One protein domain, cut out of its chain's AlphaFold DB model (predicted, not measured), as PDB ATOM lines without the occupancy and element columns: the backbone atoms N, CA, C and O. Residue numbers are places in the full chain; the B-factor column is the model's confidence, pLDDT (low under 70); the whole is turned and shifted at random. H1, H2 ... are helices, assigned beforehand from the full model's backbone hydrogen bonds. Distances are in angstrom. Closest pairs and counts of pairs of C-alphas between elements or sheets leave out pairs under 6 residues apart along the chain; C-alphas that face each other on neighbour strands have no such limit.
ATOM      1  N   GLN A   2      97.852  60.169  24.524       35.53
ATOM      2  CA  GLN A   2      97.666  60.463  23.085       35.53
ATOM      3  C   GLN A   2      98.042  59.320  22.112       35.53
ATOM      4  O   GLN A   2      97.549  59.292  20.988       35.53
ATOM      5  N   TYR A   3      98.863  58.351  22.531       37.94
ATOM      6  CA  TYR A   3      99.267  57.215  21.681       37.94
ATOM      7  C   TYR A   3      98.176  56.142  21.512       37.94
ATOM      8  O   TYR A   3      98.091  55.506  20.466       37.94
ATOM      9  N   VAL A   4      97.310  55.964  22.516       35.84
ATOM     10  CA  VAL A   4      96.270  54.915  22.521       35.84
ATOM     11  C   VAL A   4      95.048  55.327  21.689       35.84
ATOM     12  O   VAL A   4      94.445  54.494  21.024       35.84
ATOM     13  N   LEU A   5      94.728  56.625  21.638       40.12
ATOM     14  CA  LEU A   5      93.622  57.147  20.825       40.12
ATOM     15  C   LEU A   5      93.920  57.112  19.317       40.12
ATOM     16  O   LEU A   5      93.019  56.833  18.531       40.12
ATOM     17  N   LYS A   6      95.178  57.331  18.897       50.03
ATOM     18  CA  LYS A   6      95.560  57.298  17.472       50.03
ATOM     19  C   LYS A   6      95.433  55.904  16.853       50.03
ATOM     20  O   LYS A   6      95.001  55.806  15.711       50.03
ATOM     21  N   LYS A   7      95.742  54.837  17.600       48.31
ATOM     22  CA  LYS A   7      95.714  53.461  17.077       48.31
ATOM     23  C   LYS A   7      94.294  52.990  16.709       48.31
ATOM     24  O   LYS A   7      94.134  52.325  15.697       48.31
ATOM     25  N   ASN A   8      93.270  53.445  17.439       49.06
ATOM     26  CA  ASN A   8      91.873  53.017  17.249       49.06
ATOM     27  C   ASN A   8      91.081  53.866  16.227       49.06
ATOM     28  O   ASN A   8      90.007  53.471  15.784       49.06
ATOM     29  N   LEU A   9      91.578  55.049  15.839       53.91
ATOM     30  CA  LEU A   9      90.928  55.913  14.836       53.91
ATOM     31  C   LEU A   9      91.216  55.474  13.392       53.91
ATOM     32  O   LEU A   9      90.425  55.763  12.498       53.91
ATOM     33  N   HIS A  10      92.317  54.751  13.171       53.44
ATOM     34  CA  HIS A  10      92.699  54.203  11.866       53.44
ATOM     35  C   HIS A  10      91.901  52.965  11.441       53.44
ATOM     36  O   HIS A  10      91.944  52.595  10.268       53.44
ATOM     37  N   GLU A  11      91.177  52.346  12.375       54.28
ATOM     38  CA  GLU A  11      90.306  51.193  12.123       54.28
ATOM     39  C   GLU A  11      88.956  51.605  11.513       54.28
ATOM     40  O   GLU A  11      88.265  50.783  10.919       54.28
ATOM     41  N   LYS A  12      88.588  52.891  11.600       59.03
ATOM     42  CA  LYS A  12      87.397  53.443  10.944       59.03
ATOM     43  C   LYS A  12      87.748  53.882   9.520       59.03
ATOM     44  O   LYS A  12      88.523  54.823   9.341       59.03
ATOM     45  N   GLU A  13      87.151  53.238   8.511       57.41
ATOM     46  CA  GLU A  13      87.418  53.499   7.081       57.41
ATOM     47  C   GLU A  13      87.305  54.984   6.696       57.41
ATOM     48  O   GLU A  13      88.094  55.476   5.889       57.41
ATOM     49  N   GLU A  14      86.400  55.725   7.339       60.22
ATOM     50  CA  GLU A  14      86.149  57.151   7.096       60.22
ATOM     51  C   GLU A  14      87.359  58.055   7.401       60.22
ATOM     52  O   GLU A  14      87.568  59.071   6.736       60.22
ATOM     53  N   PHE A  15      88.194  57.688   8.378       63.75
ATOM     54  CA  PHE A  15      89.338  58.502   8.811       63.75
ATOM     55  C   PHE A  15      90.673  58.038   8.223       63.75
ATOM     56  O   PHE A  15      91.676  58.745   8.320       63.75
ATOM     57  N   LYS A  16      90.688  56.899   7.527       66.56
ATOM     58  CA  LYS A  16      91.889  56.329   6.912       66.56
ATOM     59  C   LYS A  16      92.523  57.268   5.879       66.56
ATOM     60  O   LYS A  16      93.684  57.645   6.037       66.56
ATOM     61  N   GLN A  17      91.756  57.713   4.879       69.31
ATOM     62  CA  GLN A  17      92.270  58.601   3.824       69.31
ATOM     63  C   GLN A  17      92.679  59.997   4.340       69.31
ATOM     64  O   GLN A  17      93.744  60.482   3.942       69.31
ATOM     65  N   PRO A  18      91.902  60.672   5.215       72.88
ATOM     66  CA  PRO A  18      92.313  61.956   5.781       72.88
ATOM     67  C   PRO A  18      93.595  61.872   6.608       72.88
ATOM     68  O   PRO A  18      94.467  62.729   6.448       72.88
ATOM     69  N   ILE A  19      93.741  60.852   7.465       73.94
ATOM     70  CA  ILE A  19      94.925  60.744   8.322       73.94
ATOM     71  C   ILE A  19      96.162  60.375   7.495       73.94
ATOM     72  O   ILE A  19      97.229  60.943   7.719       73.94
ATOM     73  N   GLU A  20      96.030  59.503   6.494       75.38
ATOM     74  CA  GLU A  20      97.123  59.191   5.568       75.38
ATOM     75  C   GLU A  20      97.566  60.428   4.774       75.38
ATOM     76  O   GLU A  20      98.755  60.748   4.729       75.38
ATOM     77  N   ARG A  21      96.616  61.176   4.194       76.56
ATOM     78  CA  ARG A  21      96.910  62.415   3.458       76.56
ATOM     79  C   ARG A  21      97.601  63.439   4.354       76.56
ATOM     80  O   ARG A  21      98.527  64.117   3.910       76.56
ATOM     81  N   HIS A  22      97.171  63.540   5.609       76.06
ATOM     82  CA  HIS A  22      97.799  64.402   6.600       76.06
ATOM     83  C   HIS A  22      99.230  63.941   6.912       76.06
ATOM     84  O   HIS A  22     100.158  64.736   6.799       76.06
ATOM     85  N   ALA A  23      99.444  62.656   7.202       77.25
ATOM     86  CA  ALA A  23     100.768  62.104   7.485       77.25
ATOM     87  C   ALA A  23     101.741  62.293   6.306       77.25
ATOM     88  O   ALA A  23     102.870  62.737   6.503       77.25
ATOM     89  N   LEU A  24     101.291  62.042   5.071       77.31
ATOM     90  CA  LEU A  24     102.077  62.279   3.855       77.31
ATOM     91  C   LEU A  24     102.401  63.760   3.647       77.31
ATOM     92  O   LEU A  24     103.505  64.089   3.219       77.31
ATOM     93  N   LYS A  25     101.459  64.663   3.946       78.12
ATOM     94  CA  LYS A  25     101.695  66.110   3.860       78.12
ATOM     95  C   LYS A  25     102.799  66.538   4.829       78.12
ATOM     96  O   LYS A  25     103.720  67.234   4.419       78.12
ATOM     97  N   PHE A  26     102.744  66.073   6.077       73.25
ATOM     98  CA  PHE A  26     103.775  66.354   7.081       73.25
ATOM     99  C   PHE A  26     105.133  65.757   6.711       73.25
ATOM    100  O   PHE A  26     106.148  66.435   6.837       73.25
ATOM    101  N   LEU A  27     105.157  64.540   6.167       76.12
ATOM    102  CA  LEU A  27     106.390  63.911   5.704       76.12
ATOM    103  C   LEU A  27     107.012  64.662   4.512       76.12
ATOM    104  O   LEU A  27     108.227  64.810   4.447       76.12
ATOM    105  N   LYS A  28     106.196  65.194   3.591       78.69
ATOM    106  CA  LYS A  28     106.676  66.033   2.479       78.69
ATOM    107  C   LYS A  28     107.264  67.358   2.951       78.69
ATOM    108  O   LYS A  28     108.197  67.839   2.316       78.69
ATOM    109  N   HIS A  29     106.787  67.929   4.057       78.38
ATOM    110  CA  HIS A  29     107.397  69.145   4.597       78.38
ATOM    111  C   HIS A  29     108.873  68.923   4.945       78.38
ATOM    112  O   HIS A  29     109.665  69.815   4.685       78.38
ATOM    113  N   LEU A  30     109.271  67.721   5.381       73.81
ATOM    114  CA  LEU A  30     110.675  67.393   5.677       73.81
ATOM    115  C   LEU A  30     111.614  67.504   4.463       73.81
ATOM    116  O   LEU A  30     112.821  67.614   4.644       73.81
ATOM    117  N   THR A  31     111.086  67.475   3.233       74.00
ATOM    118  CA  THR A  31     111.888  67.713   2.016       74.00
ATOM    119  C   THR A  31     112.132  69.194   1.722       74.00
ATOM    120  O   THR A  31     112.968  69.518   0.883       74.00
ATOM    121  N   ALA A  32     111.412  70.102   2.388       74.19
ATOM    122  CA  ALA A  32     111.632  71.532   2.251       74.19
ATOM    123  C   ALA A  32     112.871  71.961   3.047       74.19
ATOM    124  O   ALA A  32     113.151  71.430   4.124       74.19
ATOM    125  N   ALA A  33     113.581  72.973   2.541       63.00
ATOM    126  CA  ALA A  33     114.762  73.526   3.204       63.00
ATOM    127  C   ALA A  33     114.456  74.073   4.612       63.00
ATOM    128  O   ALA A  33     115.339  74.074   5.464       63.00
ATOM    129  N   THR A  55     114.623  71.596  13.579       73.38
ATOM    130  CA  THR A  55     115.001  71.142  14.925       73.38
ATOM    131  C   THR A  55     114.606  69.683  15.139       73.38
ATOM    132  O   THR A  55     113.588  69.224  14.618       73.38
ATOM    133  N   GLU A  56     115.348  68.954  15.974       69.69
ATOM    134  CA  GLU A  56     115.041  67.561  16.339       69.69
ATOM    135  C   GLU A  56     113.586  67.384  16.818       69.69
ATOM    136  O   GLU A  56     112.909  66.429  16.433       69.69
ATOM    137  N   HIS A  57     113.074  68.344  17.596       70.88
ATOM    138  CA  HIS A  57     111.692  68.351  18.073       70.88
ATOM    139  C   HIS A  57     110.679  68.433  16.917       70.88
ATOM    140  O   HIS A  57     109.765  67.614  16.837       70.88
ATOM    141  N   SER A  58     110.873  69.364  15.975       70.38
ATOM    142  CA  SER A  58     109.986  69.528  14.813       70.38
ATOM    143  C   SER A  58     109.976  68.297  13.894       70.38
ATOM    144  O   SER A  58     108.916  67.872  13.423       70.38
ATOM    145  N   ILE A  59     111.130  67.644  13.715       70.69
ATOM    146  CA  ILE A  59     111.252  66.403  12.937       70.69
ATOM    147  C   ILE A  59     110.509  65.258  13.644       70.69
ATOM    148  O   ILE A  59     109.729  64.530  13.018       70.69
ATOM    149  N   ARG A  60     110.673  65.134  14.968       72.31
ATOM    150  CA  ARG A  60     109.976  64.137  15.796       72.31
ATOM    151  C   ARG A  60     108.466  64.339  15.874       72.31
ATOM    152  O   ARG A  60     107.773  63.394  16.220       72.31
ATOM    153  N   LEU A  61     107.923  65.503  15.526       72.12
ATOM    154  CA  LEU A  61     106.471  65.683  15.396       72.12
ATOM    155  C   LEU A  61     105.930  65.120  14.072       72.12
ATOM    156  O   LEU A  61     104.804  64.620  14.026       72.12
ATOM    157  N   CYS A  62     106.735  65.149  13.004       71.38
ATOM    158  CA  CYS A  62     106.324  64.735  11.658       71.38
ATOM    159  C   CYS A  62     106.352  63.215  11.453       71.38
ATOM    160  O   CYS A  62     105.519  62.661  10.737       71.38
ATOM    161  N   LEU A  63     107.326  62.537  12.063       74.31
ATOM    162  CA  LEU A  63     107.613  61.125  11.802       74.31
ATOM    163  C   LEU A  63     106.650  60.121  12.475       74.31
ATOM    164  O   LEU A  63     106.195  59.209  11.785       74.31
ATOM    165  N   PRO A  64     106.274  60.241  13.765       72.69
ATOM    166  CA  PRO A  64     105.621  59.154  14.500       72.69
ATOM    167  C   PRO A  64     104.272  58.730  13.929       72.69
ATOM    168  O   PRO A  64     103.970  57.541  13.895       72.69
ATOM    169  N   LEU A  65     103.469  59.685  13.443       75.06
ATOM    170  CA  LEU A  65     102.182  59.366  12.823       75.06
ATOM    171  C   LEU A  65     102.387  58.518  11.565       75.06
ATOM    172  O   LEU A  65     101.765  57.470  11.422       75.06
ATOM    173  N   TYR A  66     103.295  58.942  10.687       75.06
ATOM    174  CA  TYR A  66     103.592  58.213   9.461       75.06
ATOM    175  C   TYR A  66     104.178  56.830   9.752       75.06
ATOM    176  O   TYR A  66     103.781  55.843   9.145       75.06
ATOM    177  N   LEU A  67     105.089  56.737  10.719       73.75
ATOM    178  CA  LEU A  67     105.727  55.475  11.087       73.75
ATOM    179  C   LEU A  67     104.745  54.499  11.740       73.75
ATOM    180  O   LEU A  67     104.799  53.313  11.438       73.75
ATOM    181  N   SER A  68     103.789  54.990  12.534       72.94
ATOM    182  CA  SER A  68     102.719  54.155  13.098       72.94
ATOM    183  C   SER A  68     101.770  53.572  12.045       72.94
ATOM    184  O   SER A  68     101.130  52.557  12.302       72.94
ATOM    185  N   LEU A  69     101.703  54.184  10.857       75.00
ATOM    186  CA  LEU A  69     100.861  53.733   9.748       75.00
ATOM    187  C   LEU A  69     101.508  52.645   8.891       75.00
ATOM    188  O   LEU A  69     100.797  51.867   8.261       75.00
ATOM    189  N   ILE A  70     102.839  52.576   8.857       73.94
ATOM    190  CA  ILE A  70     103.574  51.654   7.980       73.94
ATOM    191  C   ILE A  70     103.264  50.182   8.265       73.94
ATOM    192  O   ILE A  70     103.028  49.470   7.292       73.94
ATOM    193  N   PRO A  71     103.200  49.708   9.526       71.06
ATOM    194  CA  PRO A  71     102.835  48.319   9.813       71.06
ATOM    195  C   PRO A  71     101.435  47.928   9.316       71.06
ATOM    196  O   PRO A  71     101.166  46.751   9.115       71.06
ATOM    197  N   SER A  72     100.534  48.899   9.129       71.75
ATOM    198  CA  SER A  72      99.187  48.672   8.589       71.75
ATOM    199  C   SER A  72      99.105  48.890   7.073       71.75
ATOM    200  O   SER A  72      98.248  48.304   6.416       71.75
ATOM    201  N   TYR A  73      99.986  49.725   6.514       73.81
ATOM    202  CA  TYR A  73      99.994  50.150   5.112       73.81
ATOM    203  C   TYR A  73     101.405  50.090   4.533       73.81
ATOM    204  O   TYR A  73     102.102  51.098   4.400       73.81
ATOM    205  N   HIS A  74     101.829  48.889   4.149       73.69
ATOM    206  CA  HIS A  74     103.202  48.644   3.716       73.69
ATOM    207  C   HIS A  74     103.617  49.431   2.459       73.69
ATOM    208  O   HIS A  74     104.785  49.791   2.330       73.69
ATOM    209  N   TYR A  75     102.688  49.812   1.573       77.75
ATOM    210  CA  TYR A  75     102.986  50.641   0.387       77.75
ATOM    211  C   TYR A  75     103.546  52.030   0.720       77.75
ATOM    212  O   TYR A  75     104.276  52.613  -0.086       77.75
ATOM    213  N   LEU A  76     103.293  52.543   1.929       78.25
ATOM    214  CA  LEU A  76     103.868  53.798   2.415       78.25
ATOM    215  C   LEU A  76     105.400  53.735   2.545       78.25
ATOM    216  O   LEU A  76     106.065  54.774   2.606       78.25
ATOM    217  N   ILE A  77     105.994  52.540   2.553       78.94
ATOM    218  CA  ILE A  77     107.446  52.385   2.641       78.94
ATOM    219  C   ILE A  77     108.174  52.929   1.406       78.94
ATOM    220  O   ILE A  77     109.233  53.539   1.542       78.94
ATOM    221  N   LEU A  78     107.580  52.788   0.217       80.50
ATOM    222  CA  LEU A  78     108.161  53.257  -1.046       80.50
ATOM    223  C   LEU A  78     108.206  54.790  -1.091       80.50
ATOM    224  O   LEU A  78     109.223  55.396  -1.444       80.50
ATOM    225  N   SER A  79     107.119  55.423  -0.647       80.88
ATOM    226  CA  SER A  79     107.034  56.878  -0.497       80.88
ATOM    227  C   SER A  79     108.057  57.396   0.510       80.88
ATOM    228  O   SER A  79     108.702  58.417   0.267       80.88
ATOM    229  N   LEU A  80     108.266  56.673   1.614       81.94
ATOM    230  CA  LEU A  80     109.288  57.045   2.582       81.94
ATOM    231  C   LEU A  80     110.696  56.904   2.011       81.94
ATOM    232  O   LEU A  80     111.496  57.804   2.217       81.94
ATOM    233  N   ALA A  81     111.011  55.827   1.293       82.50
ATOM    234  CA  ALA A  81     112.330  55.675   0.683       82.50
ATOM    235  C   ALA A  81     112.635  56.820  -0.292       82.50
ATOM    236  O   ALA A  81     113.737  57.361  -0.286       82.50
ATOM    237  N   THR A  82     111.634  57.255  -1.061       83.12
ATOM    238  CA  THR A  82     111.754  58.423  -1.945       83.12
ATOM    239  C   THR A  82     112.052  59.693  -1.145       83.12
ATOM    240  O   THR A  82     113.005  60.406  -1.445       83.12
ATOM    241  N   ILE A  83     111.298  59.952  -0.075       82.62
ATOM    242  CA  ILE A  83     111.516  61.128   0.780       82.62
ATOM    243  C   ILE A  83     112.868  61.049   1.494       82.62
ATOM    244  O   ILE A  83     113.584  62.040   1.547       82.62
ATOM    245  N   TYR A  84     113.278  59.866   1.949       83.25
ATOM    246  CA  TYR A  84     114.576  59.631   2.572       83.25
ATOM    247  C   TYR A  84     115.732  60.067   1.667       83.25
ATOM    248  O   TYR A  84     116.705  60.630   2.158       83.25
ATOM    249  N   THR A  85     115.635  59.879   0.346       84.12
ATOM    250  CA  THR A  85     116.678  60.370  -0.574       84.12
ATOM    251  C   THR A  85     116.758  61.896  -0.656       84.12
ATOM    252  O   THR A  85     117.837  62.422  -0.914       84.12
ATOM    253  N   ALA A  86     115.652  62.596  -0.396       82.12
ATOM    254  CA  ALA A  86     115.522  64.043  -0.547       82.12
ATOM    255  C   ALA A  86     115.762  64.843   0.749       82.12
ATOM    256  O   ALA A  86     115.884  66.062   0.686       82.12
ATOM    257  N   VAL A  87     115.823  64.191   1.916       81.50
ATOM    258  CA  VAL A  87     116.026  64.862   3.217       81.50
ATOM    259  C   VAL A  87     117.507  65.009   3.603       81.50
ATOM    260  O   VAL A  87     118.379  64.282   3.114       81.50
ATOM    261  N   ASN A  88     117.790  65.951   4.509       78.56
ATOM    262  CA  ASN A  88     119.130  66.211   5.048       78.56
ATOM    263  C   ASN A  88     119.618  65.091   6.002       78.56
ATOM    264  O   ASN A  88     118.866  64.196   6.394       78.56
ATOM    265  N   GLY A  89     120.905  65.126   6.365       74.69
ATOM    266  CA  GLY A  89     121.550  64.091   7.187       74.69
ATOM    267  C   GLY A  89     120.904  63.884   8.562       74.69
ATOM    268  O   GLY A  89     120.726  62.741   8.979       74.69
ATOM    269  N   ASP A  90     120.485  64.963   9.221       72.69
ATOM    270  CA  ASP A  90     119.899  64.908  10.567       72.69
ATOM    271  C   ASP A  90     118.523  64.222  10.562       72.69
ATOM    272  O   ASP A  90     118.240  63.354  11.391       72.69
ATOM    273  N   ILE A  91     117.687  64.520   9.559       74.81
ATOM    274  CA  ILE A  91     116.391  63.852   9.375       74.81
ATOM    275  C   ILE A  91     116.594  62.371   9.030       74.81
ATOM    276  O   ILE A  91     115.848  61.517   9.514       74.81
ATOM    277  N   LYS A  92     117.618  62.032   8.233       78.81
ATOM    278  CA  LYS A  92     117.937  60.634   7.899       78.81
ATOM    279  C   LYS A  92     118.241  59.797   9.141       78.81
ATOM    280  O   LYS A  92     117.759  58.667   9.212       78.81
ATOM    281  N   GLN A  93     119.001  60.332  10.100       74.62
ATOM    282  CA  GLN A  93     119.315  59.628  11.351       74.62
ATOM    283  C   GLN A  93     118.045  59.335  12.155       74.62
ATOM    284  O   GLN A  93     117.796  58.189  12.527       74.62
ATOM    285  N   LEU A  94     117.166  60.328  12.302       69.81
ATOM    286  CA  LEU A  94     115.907  60.164  13.032       69.81
ATOM    287  C   LEU A  94     114.940  59.177  12.354       69.81
ATOM    288  O   LEU A  94     114.201  58.473  13.036       69.81
ATOM    289  N   ILE A  95     114.944  59.070  11.021       73.88
ATOM    290  CA  ILE A  95     114.135  58.064  10.307       73.88
ATOM    291  C   ILE A  95     114.658  56.637  10.550       73.88
ATOM    292  O   ILE A  95     113.856  55.700  10.608       73.88
ATOM    293  N   ILE A  96     115.979  56.461  10.673       71.00
ATOM    294  CA  ILE A  96     116.629  55.158  10.902       71.00
ATOM    295  C   ILE A  96     116.319  54.620  12.307       71.00
ATOM    296  O   ILE A  96     116.126  53.412  12.464       71.00
ATOM    297  N   GLU A  97     116.261  55.490  13.317       63.84
ATOM    298  CA  GLU A  97     116.058  55.091  14.718       63.84
ATOM    299  C   GLU A  97     114.665  54.504  14.997       63.84
ATOM    300  O   GLU A  97     114.522  53.634  15.852       63.84
ATOM    301  N   VAL A  98     113.630  54.933  14.270       54.84
ATOM    302  CA  VAL A  98     112.225  54.748  14.686       54.84
ATOM    303  C   VAL A  98     111.534  53.569  13.973       54.84
ATOM    304  O   VAL A  98     110.343  53.622  13.680       54.84
ATOM    305  N   ARG A  99     112.245  52.485  13.632       62.25
ATOM    306  CA  ARG A  99     111.640  51.382  12.853       62.25
ATOM    307  C   ARG A  99     111.694  50.016  13.522       62.25
ATOM    308  O   ARG A  99     112.729  49.365  13.535       62.25
TER     309      ARG A  99
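What this domain is: This is residues 2 to 33 and 55 to 99 of the 287 residues of the protein "Hypothetical protein" of Rotaria sp. Silwood2 (UniProt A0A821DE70). Four helices, H2, H3, H5 and H4, make a loosely packed bundle, with H1 turned off at a corner by the start of H2. The printed part has 77 residues, with five named helices, H1 to H5 in order, and no named strand: all helix. It is compact, radius of gyration of the C-alphas 12.4 A, spanning 36 by 24 by 21 A.

How they stand to each other: H2, residues 13 to 29, touches H3, residues 56 to 69, with residues 20 to 27 alone; the closest C-alphas, Ala 23 and Tyr 66, are 5.2 A apart. They run opposite ways at a shallow tilt of 34 degrees, only just short of steep. H3 touches H5, residues 89 to 97, at a steep tilt of 42 degrees, closest C-alphas Ile 59 and Ile 91, 6.8 A. H4, residues 76 to 86, is close but not clearly touching H2, closest C-alphas Lys 28 and Ile 83, 7.1 A. H1, residues 2 to 9, is near H3. O i to N i+4 pairs are within hydrogen-bond range throughout H5, 11 of 13 in H2, 6 of 10 in H3, 6 of 7 in H4 and 0 of 4 in H1, whose i+3 pairs give 0 of 5.

Where its parts are: H2 spans 25.5 A from C-alpha 13 at (87.418, 53.499, 7.081); H3 spans 20.9 A. H5 ends at C-alpha 97, (116.058, 55.091, 14.718).

The domain as a whole: Residues 34 to 54 are not printed, a 12.0 A gap between C-alphas 33 and 55. Confidence is low at residues 2 to 17.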